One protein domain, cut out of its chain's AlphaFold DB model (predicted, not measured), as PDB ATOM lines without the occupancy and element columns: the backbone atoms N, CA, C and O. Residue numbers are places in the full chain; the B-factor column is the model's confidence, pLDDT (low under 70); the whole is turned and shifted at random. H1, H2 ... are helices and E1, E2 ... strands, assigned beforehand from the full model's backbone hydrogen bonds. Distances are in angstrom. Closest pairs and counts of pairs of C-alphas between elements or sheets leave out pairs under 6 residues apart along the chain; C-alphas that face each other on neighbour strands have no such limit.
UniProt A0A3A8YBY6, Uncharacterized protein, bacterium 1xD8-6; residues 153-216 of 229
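Overview. This is residues 153 to 216 of the 229 residues of an uncharacterized protein of bacterium 1xD8-6 (UniProt A0A3A8YBY6). Helices H1 and H2, side by side, cover one face of a strongly twisted antiparallel sheet, E1 E2 E3 E4, whose other face is bare. The 64 printed residues run H1 E1 E2 E3 E4 H2: mixed class, two layers, and a meander, each strand the antiparallel neighbour of the one before. The whole is compact, radius of gyration of the C-alphas 10.3 A, spanning 29 by 24 by 18 A.

Arrangement. H1, residues 153 to 163, touches H2, residues 200 to 215, opposite ways at a shallow tilt of 34.8 degrees, only just short of steep; their closest C-alphas, Val 157 and Val 209, are 6.3 A apart. E1, 167 to 172, and E2, 175 to 180, form a hairpin, N 167 and O 179 at 2.9 A. E3, 183 to 189, pairs with E2, N 176 and O 188 at 2.8 A, and with E4, 194 to 196, N 187 and O 195 at 2.8 A, each pair a hairpin. H1 runs along E2, H2 along E3, both at a height over the sheet of 9.4 A. Every O i to N i+4 pair is within hydrogen-bond range in H1, 8 of 12 in H2.

Along the chain. H1 begins at C-alpha 153 (27.485, -14.537, -20.279) and is 15.8 A long. H2, 24.9 A, ends at C-alpha 215 (34.517, -19.515, -23.409).

Size, cuts and confidence. The printed part has no cut, its five links are tight, and no printed residue is under 70.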
ATOM      1  N   PHE A 153      26.436 -15.469 -19.878       89.06
ATOM      2  CA  PHE A 153      27.485 -14.537 -20.279       89.06
ATOM      3  C   PHE A 153      27.440 -13.254 -19.442       89.06
ATOM      4  O   PHE A 153      28.451 -12.891 -18.844       89.06
ATOM      5  N   PHE A 154      26.276 -12.614 -19.306       91.69
ATOM      6  CA  PHE A 154      26.144 -11.414 -18.473       91.69
ATOM      7  C   PHE A 154      26.417 -11.676 -16.995       91.69
ATOM      8  O   PHE A 154      27.051 -10.850 -16.347       91.69
ATOM      9  N   SER A 155      26.042 -12.845 -16.476       89.62
ATOM     10  CA  SER A 155      26.366 -13.236 -15.100       89.62
ATOM     11  C   SER A 155      27.880 -13.360 -14.885       89.62
ATOM     12  O   SER A 155      28.406 -12.875 -13.886       89.62
ATOM     13  N   ALA A 156      28.610 -13.941 -15.842       89.75
ATOM     14  CA  ALA A 156      30.068 -14.026 -15.768       89.75
ATOM     15  C   ALA A 156      30.740 -12.644 -15.855       89.75
ATOM     16  O   ALA A 156      31.678 -12.366 -15.107       89.75
ATOM     17  N   VAL A 157      30.241 -11.760 -16.728       88.62
ATOM     18  CA  VAL A 157      30.728 -10.373 -16.838       88.62
ATOM     19  C   VAL A 157      30.424  -9.577 -15.564       88.62
ATOM     20  O   VAL A 157      31.278  -8.828 -15.105       88.62
ATOM     21  N   ALA A 158      29.249  -9.763 -14.964       89.12
ATOM     22  CA  ALA A 158      28.847  -9.141 -13.708       89.12
ATOM     23  C   ALA A 158      29.783  -9.518 -12.547       89.12
ATOM     24  O   ALA A 158      30.270  -8.637 -11.840       89.12
ATOM     25  N   GLU A 159      30.083 -10.806 -12.373       88.88
ATOM     26  CA  GLU A 159      31.000 -11.277 -11.325       88.88
ATOM     27  C   GLU A 159      32.431 -10.761 -11.533       88.88
ATOM     28  O   GLU A 159      33.073 -10.288 -10.589       88.88
ATOM     29  N   LEU A 160      32.906 -10.764 -12.783       89.38
ATOM     30  CA  LEU A 160      34.177 -10.143 -13.145       89.38
ATOM     31  C   LEU A 160      34.190  -8.652 -12.773       89.38
ATOM     32  O   LEU A 160      35.110  -8.191 -12.098       89.38
ATOM     33  N   ALA A 161      33.166  -7.904 -13.180       87.81
ATOM     34  CA  ALA A 161      33.066  -6.466 -12.967       87.81
ATOM     35  C   ALA A 161      33.033  -6.102 -11.471       87.81
ATOM     36  O   ALA A 161      33.759  -5.200 -11.047       87.81
ATOM     37  N   LYS A 162      32.288  -6.857 -10.649       86.19
ATOM     38  CA  LYS A 162      32.283  -6.695  -9.182       86.19
ATOM     39  C   LYS A 162      33.684  -6.826  -8.590       86.19
ATOM     40  O   LYS A 162      34.089  -5.990  -7.785       86.19
ATOM     41  N   SER A 163      34.458  -7.831  -9.021       83.94
ATOM     42  CA  SER A 163      35.834  -8.042  -8.534       83.94
ATOM     43  C   SER A 163      36.786  -6.880  -8.856       83.94
ATOM     44  O   SER A 163      37.840  -6.746  -8.235       83.94
ATOM     45  N   LYS A 164      36.396  -6.024  -9.807       82.88
ATOM     46  CA  LYS A 164      37.144  -4.861 -10.295       82.88
ATOM     47  C   LYS A 164      36.550  -3.530  -9.812       82.88
ATOM     48  O   LYS A 164      36.990  -2.477 -10.257       82.88
ATOM     49  N   GLY A 165      35.580  -3.564  -8.895       83.25
ATOM     50  CA  GLY A 165      35.001  -2.370  -8.267       83.25
ATOM     51  C   GLY A 165      33.848  -1.712  -9.031       83.25
ATOM     52  O   GLY A 165      33.426  -0.620  -8.657       83.25
ATOM     53  N   PHE A 166      33.316  -2.354 -10.074       87.00
ATOM     54  CA  PHE A 166      32.113  -1.881 -10.760       87.00
ATOM     55  C   PHE A 166      30.846  -2.301 -10.003       87.00
ATOM     56  O   PHE A 166      30.772  -3.398  -9.445       87.00
ATOM     57  N   LYS A 167      29.820  -1.446 -10.044       86.62
ATOM     58  CA  LYS A 167      28.446  -1.759  -9.628       86.62
ATOM     59  C   LYS A 167      27.621  -2.167 -10.862       86.62
ATOM     60  O   LYS A 167      27.910  -1.745 -11.983       86.62
ATOM     61  N   ILE A 168      26.606  -3.012 -10.678       87.12
ATOM     62  CA  ILE A 168      25.770  -3.532 -11.773       87.12
ATOM     63  C   ILE A 168      24.420  -2.835 -11.740       87.12
ATOM     64  O   ILE A 168      23.702  -2.952 -10.760       87.12
ATOM     65  N   LYS A 169      24.047  -2.189 -12.845       83.56
ATOM     66  CA  LYS A 169      22.736  -1.543 -13.000       83.56
ATOM     67  C   LYS A 169      21.663  -2.482 -13.576       83.56
ATOM     68  O   LYS A 169      20.480  -2.163 -13.556       83.56
ATOM     69  N   GLY A 170      22.073  -3.631 -14.118       84.81
ATOM     70  CA  GLY A 170      21.200  -4.631 -14.747       84.81
ATOM     71  C   GLY A 170      21.268  -4.624 -16.279       84.81
ATOM     72  O   GLY A 170      22.121  -3.960 -16.875       84.81
ATOM     73  N   VAL A 171      20.389  -5.394 -16.925       84.62
ATOM     74  CA  VAL A 171      20.325  -5.511 -18.392       84.62
ATOM     75  C   VAL A 171      19.305  -4.516 -18.947       84.62
ATOM     76  O   VAL A 171      18.128  -4.555 -18.604       84.62
ATOM     77  N   GLN A 172      19.750  -3.613 -19.821       80.19
ATOM     78  CA  GLN A 172      18.910  -2.593 -20.452       80.19
ATOM     79  C   GLN A 172      19.130  -2.613 -21.964       80.19
ATOM     80  O   GLN A 172      20.263  -2.601 -22.436       80.19
ATOM     81  N   GLY A 173      18.048  -2.685 -22.744       77.88
ATOM     82  CA  GLY A 173      18.139  -2.686 -24.211       77.88
ATOM     83  C   GLY A 173      18.923  -3.868 -24.801       77.88
ATOM     84  O   GLY A 173      19.450  -3.748 -25.903       77.88
ATOM     85  N   GLY A 174      19.013  -4.991 -24.076       83.88
ATOM     86  CA  GLY A 174      19.767  -6.179 -24.493       83.88
ATOM     87  C   GLY A 174      21.260  -6.151 -24.150       83.88
ATOM     88  O   GLY A 174      22.002  -6.992 -24.651       83.88
ATOM     89  N   ALA A 175      21.707  -5.211 -23.311       88.50
ATOM     90  CA  ALA A 175      23.092  -5.120 -22.869       88.50
ATOM     91  C   ALA A 175      23.201  -4.921 -21.352       88.50
ATOM     92  O   ALA A 175      22.398  -4.215 -20.734       88.50
ATOM     93  N   LEU A 176      24.214  -5.535 -20.747       89.44
ATOM     94  CA  LEU A 176      24.537  -5.380 -19.336       89.44
ATOM     95  C   LEU A 176      25.158  -4.004 -19.094       89.44
ATOM     96  O   LEU A 176      26.170  -3.668 -19.704       89.44
ATOM     97  N   THR A 177      24.573  -3.227 -18.185       89.75
ATOM     98  CA  THR A 177      25.056  -1.891 -17.820       89.75
ATOM     99  C   THR A 177      25.789  -1.924 -16.483       89.75
ATOM    100  O   THR A 177      25.262  -2.405 -15.477       89.75
ATOM    101  N   LEU A 178      27.000  -1.375 -16.475       87.88
ATOM    102  CA  LEU A 178      27.896  -1.277 -15.329       87.88
ATOM    103  C   LEU A 178      28.168   0.193 -15.011       87.88
ATOM    104  O   LEU A 178      28.375   1.020 -15.910       87.88
ATOM    105  N   THR A 179      28.206   0.502 -13.724       84.94
ATOM    106  CA  THR A 179      28.552   1.824 -13.208       84.94
ATOM    107  C   THR A 179      29.849   1.767 -12.414       84.94
ATOM    108  O   THR A 179      30.209   0.744 -11.826       84.94
ATOM    109  N   LEU A 180      30.580   2.875 -12.410       82.25
ATOM    110  CA  LEU A 180      31.796   3.066 -11.629       82.25
ATOM    111  C   LEU A 180      31.708   4.449 -10.997       82.25
ATOM    112  O   LEU A 180      31.392   5.408 -11.695       82.25
ATOM    113  N   LYS A 181      31.955   4.553  -9.685       81.50
ATOM    114  CA  LYS A 181      31.780   5.818  -8.939       81.50
ATOM    115  C   LYS A 181      30.385   6.431  -9.170       81.50
ATOM    116  O   LYS A 181      30.248   7.638  -9.287       81.50
ATOM    117  N   GLU A 182      29.374   5.562  -9.276       75.06
ATOM    118  CA  GLU A 182      27.950   5.905  -9.475       75.06
ATOM    119  C   GLU A 182      27.602   6.527 -10.838       75.06
ATOM    120  O   GLU A 182      26.436   6.778 -11.137       75.06
ATOM    121  N   GLU A 183      28.583   6.646 -11.731       77.50
ATOM    122  CA  GLU A 183      28.398   7.084 -13.111       77.50
ATOM    123  C   GLU A 183      28.349   5.893 -14.074       77.50
ATOM    124  O   GLU A 183      28.880   4.811 -13.802       77.50
ATOM    125  N   PHE A 184      27.712   6.081 -15.234       79.38
ATOM    126  CA  PHE A 184      27.763   5.097 -16.312       79.38
ATOM    127  C   PHE A 184      29.217   4.876 -16.743       79.38
ATOM    128  O   PHE A 184      29.912   5.822 -17.102       79.38
ATOM    129  N   ALA A 185      29.661   3.621 -16.740       85.56
ATOM    130  CA  ALA A 185      31.026   3.282 -17.117       85.56
ATOM    131  C   ALA A 185      31.060   2.424 -18.377       85.56
ATOM    132  O   ALA A 185      31.775   2.746 -19.326       85.56
ATOM    133  N   VAL A 186      30.294   1.331 -18.389       86.31
ATOM    134  CA  VAL A 186      30.403   0.297 -19.421       86.31
ATOM    135  C   VAL A 186      29.041  -0.307 -19.725       86.31
ATOM    136  O   VAL A 186      28.240  -0.558 -18.831       86.31
ATOM    137  N   MET A 187      28.796  -0.583 -20.997       88.81
ATOM    138  CA  MET A 187      27.689  -1.388 -21.478       88.81
ATOM    139  C   MET A 187      28.245  -2.521 -22.337       88.81
ATOM    140  O   MET A 187      28.990  -2.259 -23.282       88.81
ATOM    141  N   VAL A 188      27.892  -3.761 -22.006       89.50
ATOM    142  CA  VAL A 188      28.363  -4.972 -22.694       89.50
ATOM    143  C   VAL A 188      27.175  -5.692 -23.314       89.50
ATOM    144  O   VAL A 188      26.252  -6.076 -22.598       89.50
ATOM    145  N   ASP A 189      27.179  -5.879 -24.631       89.50
ATOM    146  CA  ASP A 189      26.142  -6.656 -25.318       89.50
ATOM    147  C   ASP A 189      26.466  -8.159 -25.364       89.50
ATOM    148  O   ASP A 189      27.566  -8.589 -25.017       89.50
ATOM    149  N   GLU A 190      25.514  -8.977 -25.819       86.44
ATOM    150  CA  GLU A 190      25.691 -10.435 -25.921       86.44
ATOM    151  C   GLU A 190      26.840 -10.867 -26.840       86.44
ATOM    152  O   GLU A 190      27.394 -11.952 -26.676       86.44
ATOM    153  N   SER A 191      27.249 -10.042 -27.803       85.06
ATOM    154  CA  SER A 191      28.397 -10.355 -28.657       85.06
ATOM    155  C   SER A 191      29.739 -10.129 -27.955       85.06
ATOM    156  O   SER A 191      30.781 -10.516 -28.485       85.06
ATOM    157  N   GLY A 192      29.720  -9.534 -26.759       83.06
ATOM    158  CA  GLY A 192      30.900  -9.059 -26.048       83.06
ATOM    159  C   GLY A 192      31.409  -7.716 -26.570       83.06
ATOM    160  O   GLY A 192      32.538  -7.343 -26.255       83.06
ATOM    161  N   ALA A 193      30.618  -6.995 -27.376       84.94
ATOM    162  CA  ALA A 193      30.950  -5.633 -27.766       84.94
ATOM    163  C   ALA A 193      30.687  -4.684 -26.598       84.94
ATOM    164  O   ALA A 193      29.733  -4.845 -25.834       84.94
ATOM    165  N   ILE A 194      31.570  -3.699 -26.461       85.88
ATOM    166  CA  ILE A 194      31.613  -2.820 -25.301       85.88
ATOM    167  C   ILE A 194      31.445  -1.373 -25.757       85.88
ATOM    168  O   ILE A 194      32.269  -0.858 -26.513       85.88
ATOM    169  N   ASN A 195      30.415  -0.707 -25.242       83.50
ATOM    170  CA  ASN A 195      30.317   0.750 -25.237       83.50
ATOM    171  C   ASN A 195      30.787   1.252 -23.876       83.50
ATOM    172  O   ASN A 195      30.351   0.735 -22.853       83.50
ATOM    173  N   TYR A 196      31.676   2.240 -23.846       84.31
ATOM    174  CA  TYR A 196      32.302   2.637 -22.591       84.31
ATOM    175  C   TYR A 196      32.656   4.118 -22.515       84.31
ATOM    176  O   TYR A 196      32.875   4.781 -23.531       84.31
ATOM    177  N   HIS A 197      32.772   4.601 -21.279       76.44
ATOM    178  CA  HIS A 197      33.533   5.797 -20.945       76.44
ATOM    179  C   HIS A 197      34.992   5.434 -20.649       76.44
ATOM    180  O   HIS A 197      35.246   4.401 -20.028       76.44
ATOM    181  N   PRO A 198      35.964   6.256 -21.086       74.81
ATOM    182  CA  PRO A 198      37.384   5.929 -21.020       74.81
ATOM    183  C   PRO A 198      37.957   6.139 -19.608       74.81
ATOM    184  O   PRO A 198      38.808   7.003 -19.405       74.81
ATOM    185  N   TYR A 199      37.483   5.365 -18.635       75.06
ATOM    186  CA  TYR A 199      38.141   5.223 -17.337       75.06
ATOM    187  C   TYR A 199      39.260   4.178 -17.436       75.06
ATOM    188  O   TYR A 199      39.135   3.209 -18.190       75.06
ATOM    189  N   ASP A 200      40.332   4.350 -16.663       77.31
ATOM    190  CA  ASP A 200      41.471   3.421 -16.656       77.31
ATOM    191  C   ASP A 200      41.018   2.001 -16.269       77.31
ATOM    192  O   ASP A 200      41.387   1.023 -16.918       77.31
ATOM    193  N   GLU A 201      40.103   1.907 -15.299       78.69
ATOM    194  CA  GLU A 201      39.512   0.666 -14.790       78.69
ATOM    195  C   GLU A 201      38.715  -0.110 -15.862       78.69
ATOM    196  O   GLU A 201      38.533  -1.324 -15.758       78.69
ATOM    197  N   VAL A 202      38.236   0.566 -16.915       77.38
ATOM    198  CA  VAL A 202      37.508  -0.085 -18.016       77.38
ATOM    199  C   VAL A 202      38.453  -0.875 -18.909       77.38
ATOM    200  O   VAL A 202      38.103  -1.970 -19.351       77.38
ATOM    201  N   PHE A 203      39.655  -0.359 -19.167       79.38
ATOM    202  CA  PHE A 203      40.612  -1.036 -20.043       79.38
ATOM    203  C   PHE A 203      41.050  -2.390 -19.477       79.38
ATOM    204  O   PHE A 203      41.278  -3.321 -20.253       79.38
ATOM    205  N   ASP A 204      41.068  -2.527 -18.150       80.19
ATOM    206  CA  ASP A 204      41.394  -3.779 -17.468       80.19
ATOM    207  C   ASP A 204      40.358  -4.881 -17.733       80.19
ATOM    208  O   ASP A 204      40.719  -6.051 -17.861       80.19
ATOM    209  N   ILE A 205      39.072  -4.535 -17.870       84.06
ATOM    210  CA  ILE A 205      38.012  -5.540 -18.054       84.06
ATOM    211  C   ILE A 205      37.760  -5.903 -19.520       84.06
ATOM    212  O   ILE A 205      37.242  -6.984 -19.795       84.06
ATOM    213  N   MET A 206      38.134  -5.053 -20.484       85.31
ATOM    214  CA  MET A 206      37.825  -5.285 -21.906       85.31
ATOM    215  C   MET A 206      38.431  -6.586 -22.446       85.31
ATOM    216  O   MET A 206      37.778  -7.318 -23.195       85.31
ATOM    217  N   GLN A 207      39.678  -6.884 -22.073       85.50
ATOM    218  CA  GLN A 207      40.334  -8.117 -22.505       85.50
ATOM    219  C   GLN A 207      39.659  -9.344 -21.882       85.50
ATOM    220  O   GLN A 207      39.361 -10.307 -22.588       85.50
ATOM    221  N   GLU A 208      39.370  -9.282 -20.585       87.75
ATOM    222  CA  GLU A 208      38.763 -10.380 -19.831       87.75
ATOM    223  C   GLU A 208      37.330 -10.673 -20.321       87.75
ATOM    224  O   GLU A 208      36.970 -11.833 -20.521       87.75
ATOM    225  N   VAL A 209      36.539  -9.645 -20.655       87.62
ATOM    226  CA  VAL A 209      35.212  -9.803 -21.287       87.62
ATOM    227  C   VAL A 209      35.317 -10.496 -22.650       87.62
ATOM    228  O   VAL A 209      34.526 -11.392 -22.958       87.62
ATOM    229  N   SER A 210      36.318 -10.139 -23.463       86.12
ATOM    230  CA  SER A 210      36.558 -10.802 -24.752       86.12
ATOM    231  C   SER A 210      36.930 -12.280 -24.585       86.12
ATOM    232  O   SER A 210      36.538 -13.120 -25.399       86.12
ATOM    233  N   GLU A 211      37.680 -12.620 -23.537       87.75
ATOM    234  CA  GLU A 211      38.029 -14.002 -23.203       87.75
ATOM    235  C   GLU A 211      36.814 -14.790 -22.693       87.75
ATOM    236  O   GLU A 211      36.581 -15.908 -23.161       87.75
ATOM    237  N   LEU A 212      35.982 -14.188 -21.835       88.69
ATOM    238  CA  LEU A 212      34.721 -14.774 -21.364       88.69
ATOM    239  C   LEU A 212      33.753 -15.072 -22.514       88.69
ATOM    240  O   LEU A 212      33.137 -16.136 -22.555       88.69
ATOM    241  N   ARG A 213      33.644 -14.180 -23.503       87.69
ATOM    242  CA  ARG A 213      32.751 -14.417 -24.648       87.69
ATOM    243  C   ARG A 213      33.187 -15.616 -25.486       87.69
ATOM    244  O   ARG A 213      32.337 -16.303 -26.044       87.69
ATOM    245  N   LYS A 214      34.496 -15.875 -25.583       86.62
ATOM    246  CA  LYS A 214      35.038 -17.038 -26.307       86.62
ATOM    247  C   LYS A 214      34.785 -18.350 -25.567       86.62
ATOM    248  O   LYS A 214      34.713 -19.390 -26.217       86.62
ATOM    249  N   SER A 215      34.700 -18.318 -24.236       83.81
ATOM    250  CA  SER A 215      34.517 -19.515 -23.409       83.81
ATOM    251  C   SER A 215      33.048 -19.879 -23.189       83.81
ATOM    252  O   SER A 215      32.744 -21.051 -22.968       83.81
ATOM    253  N   ILE A 216      32.139 -18.908 -23.293       83.62
ATOM    254  CA  ILE A 216      30.699 -19.107 -23.121       83.62
ATOM    255  C   ILE A 216      30.042 -19.156 -24.512       83.62
ATOM    256  O   ILE A 216      30.134 -18.177 -25.252       83.62
TER     257      ILE A 216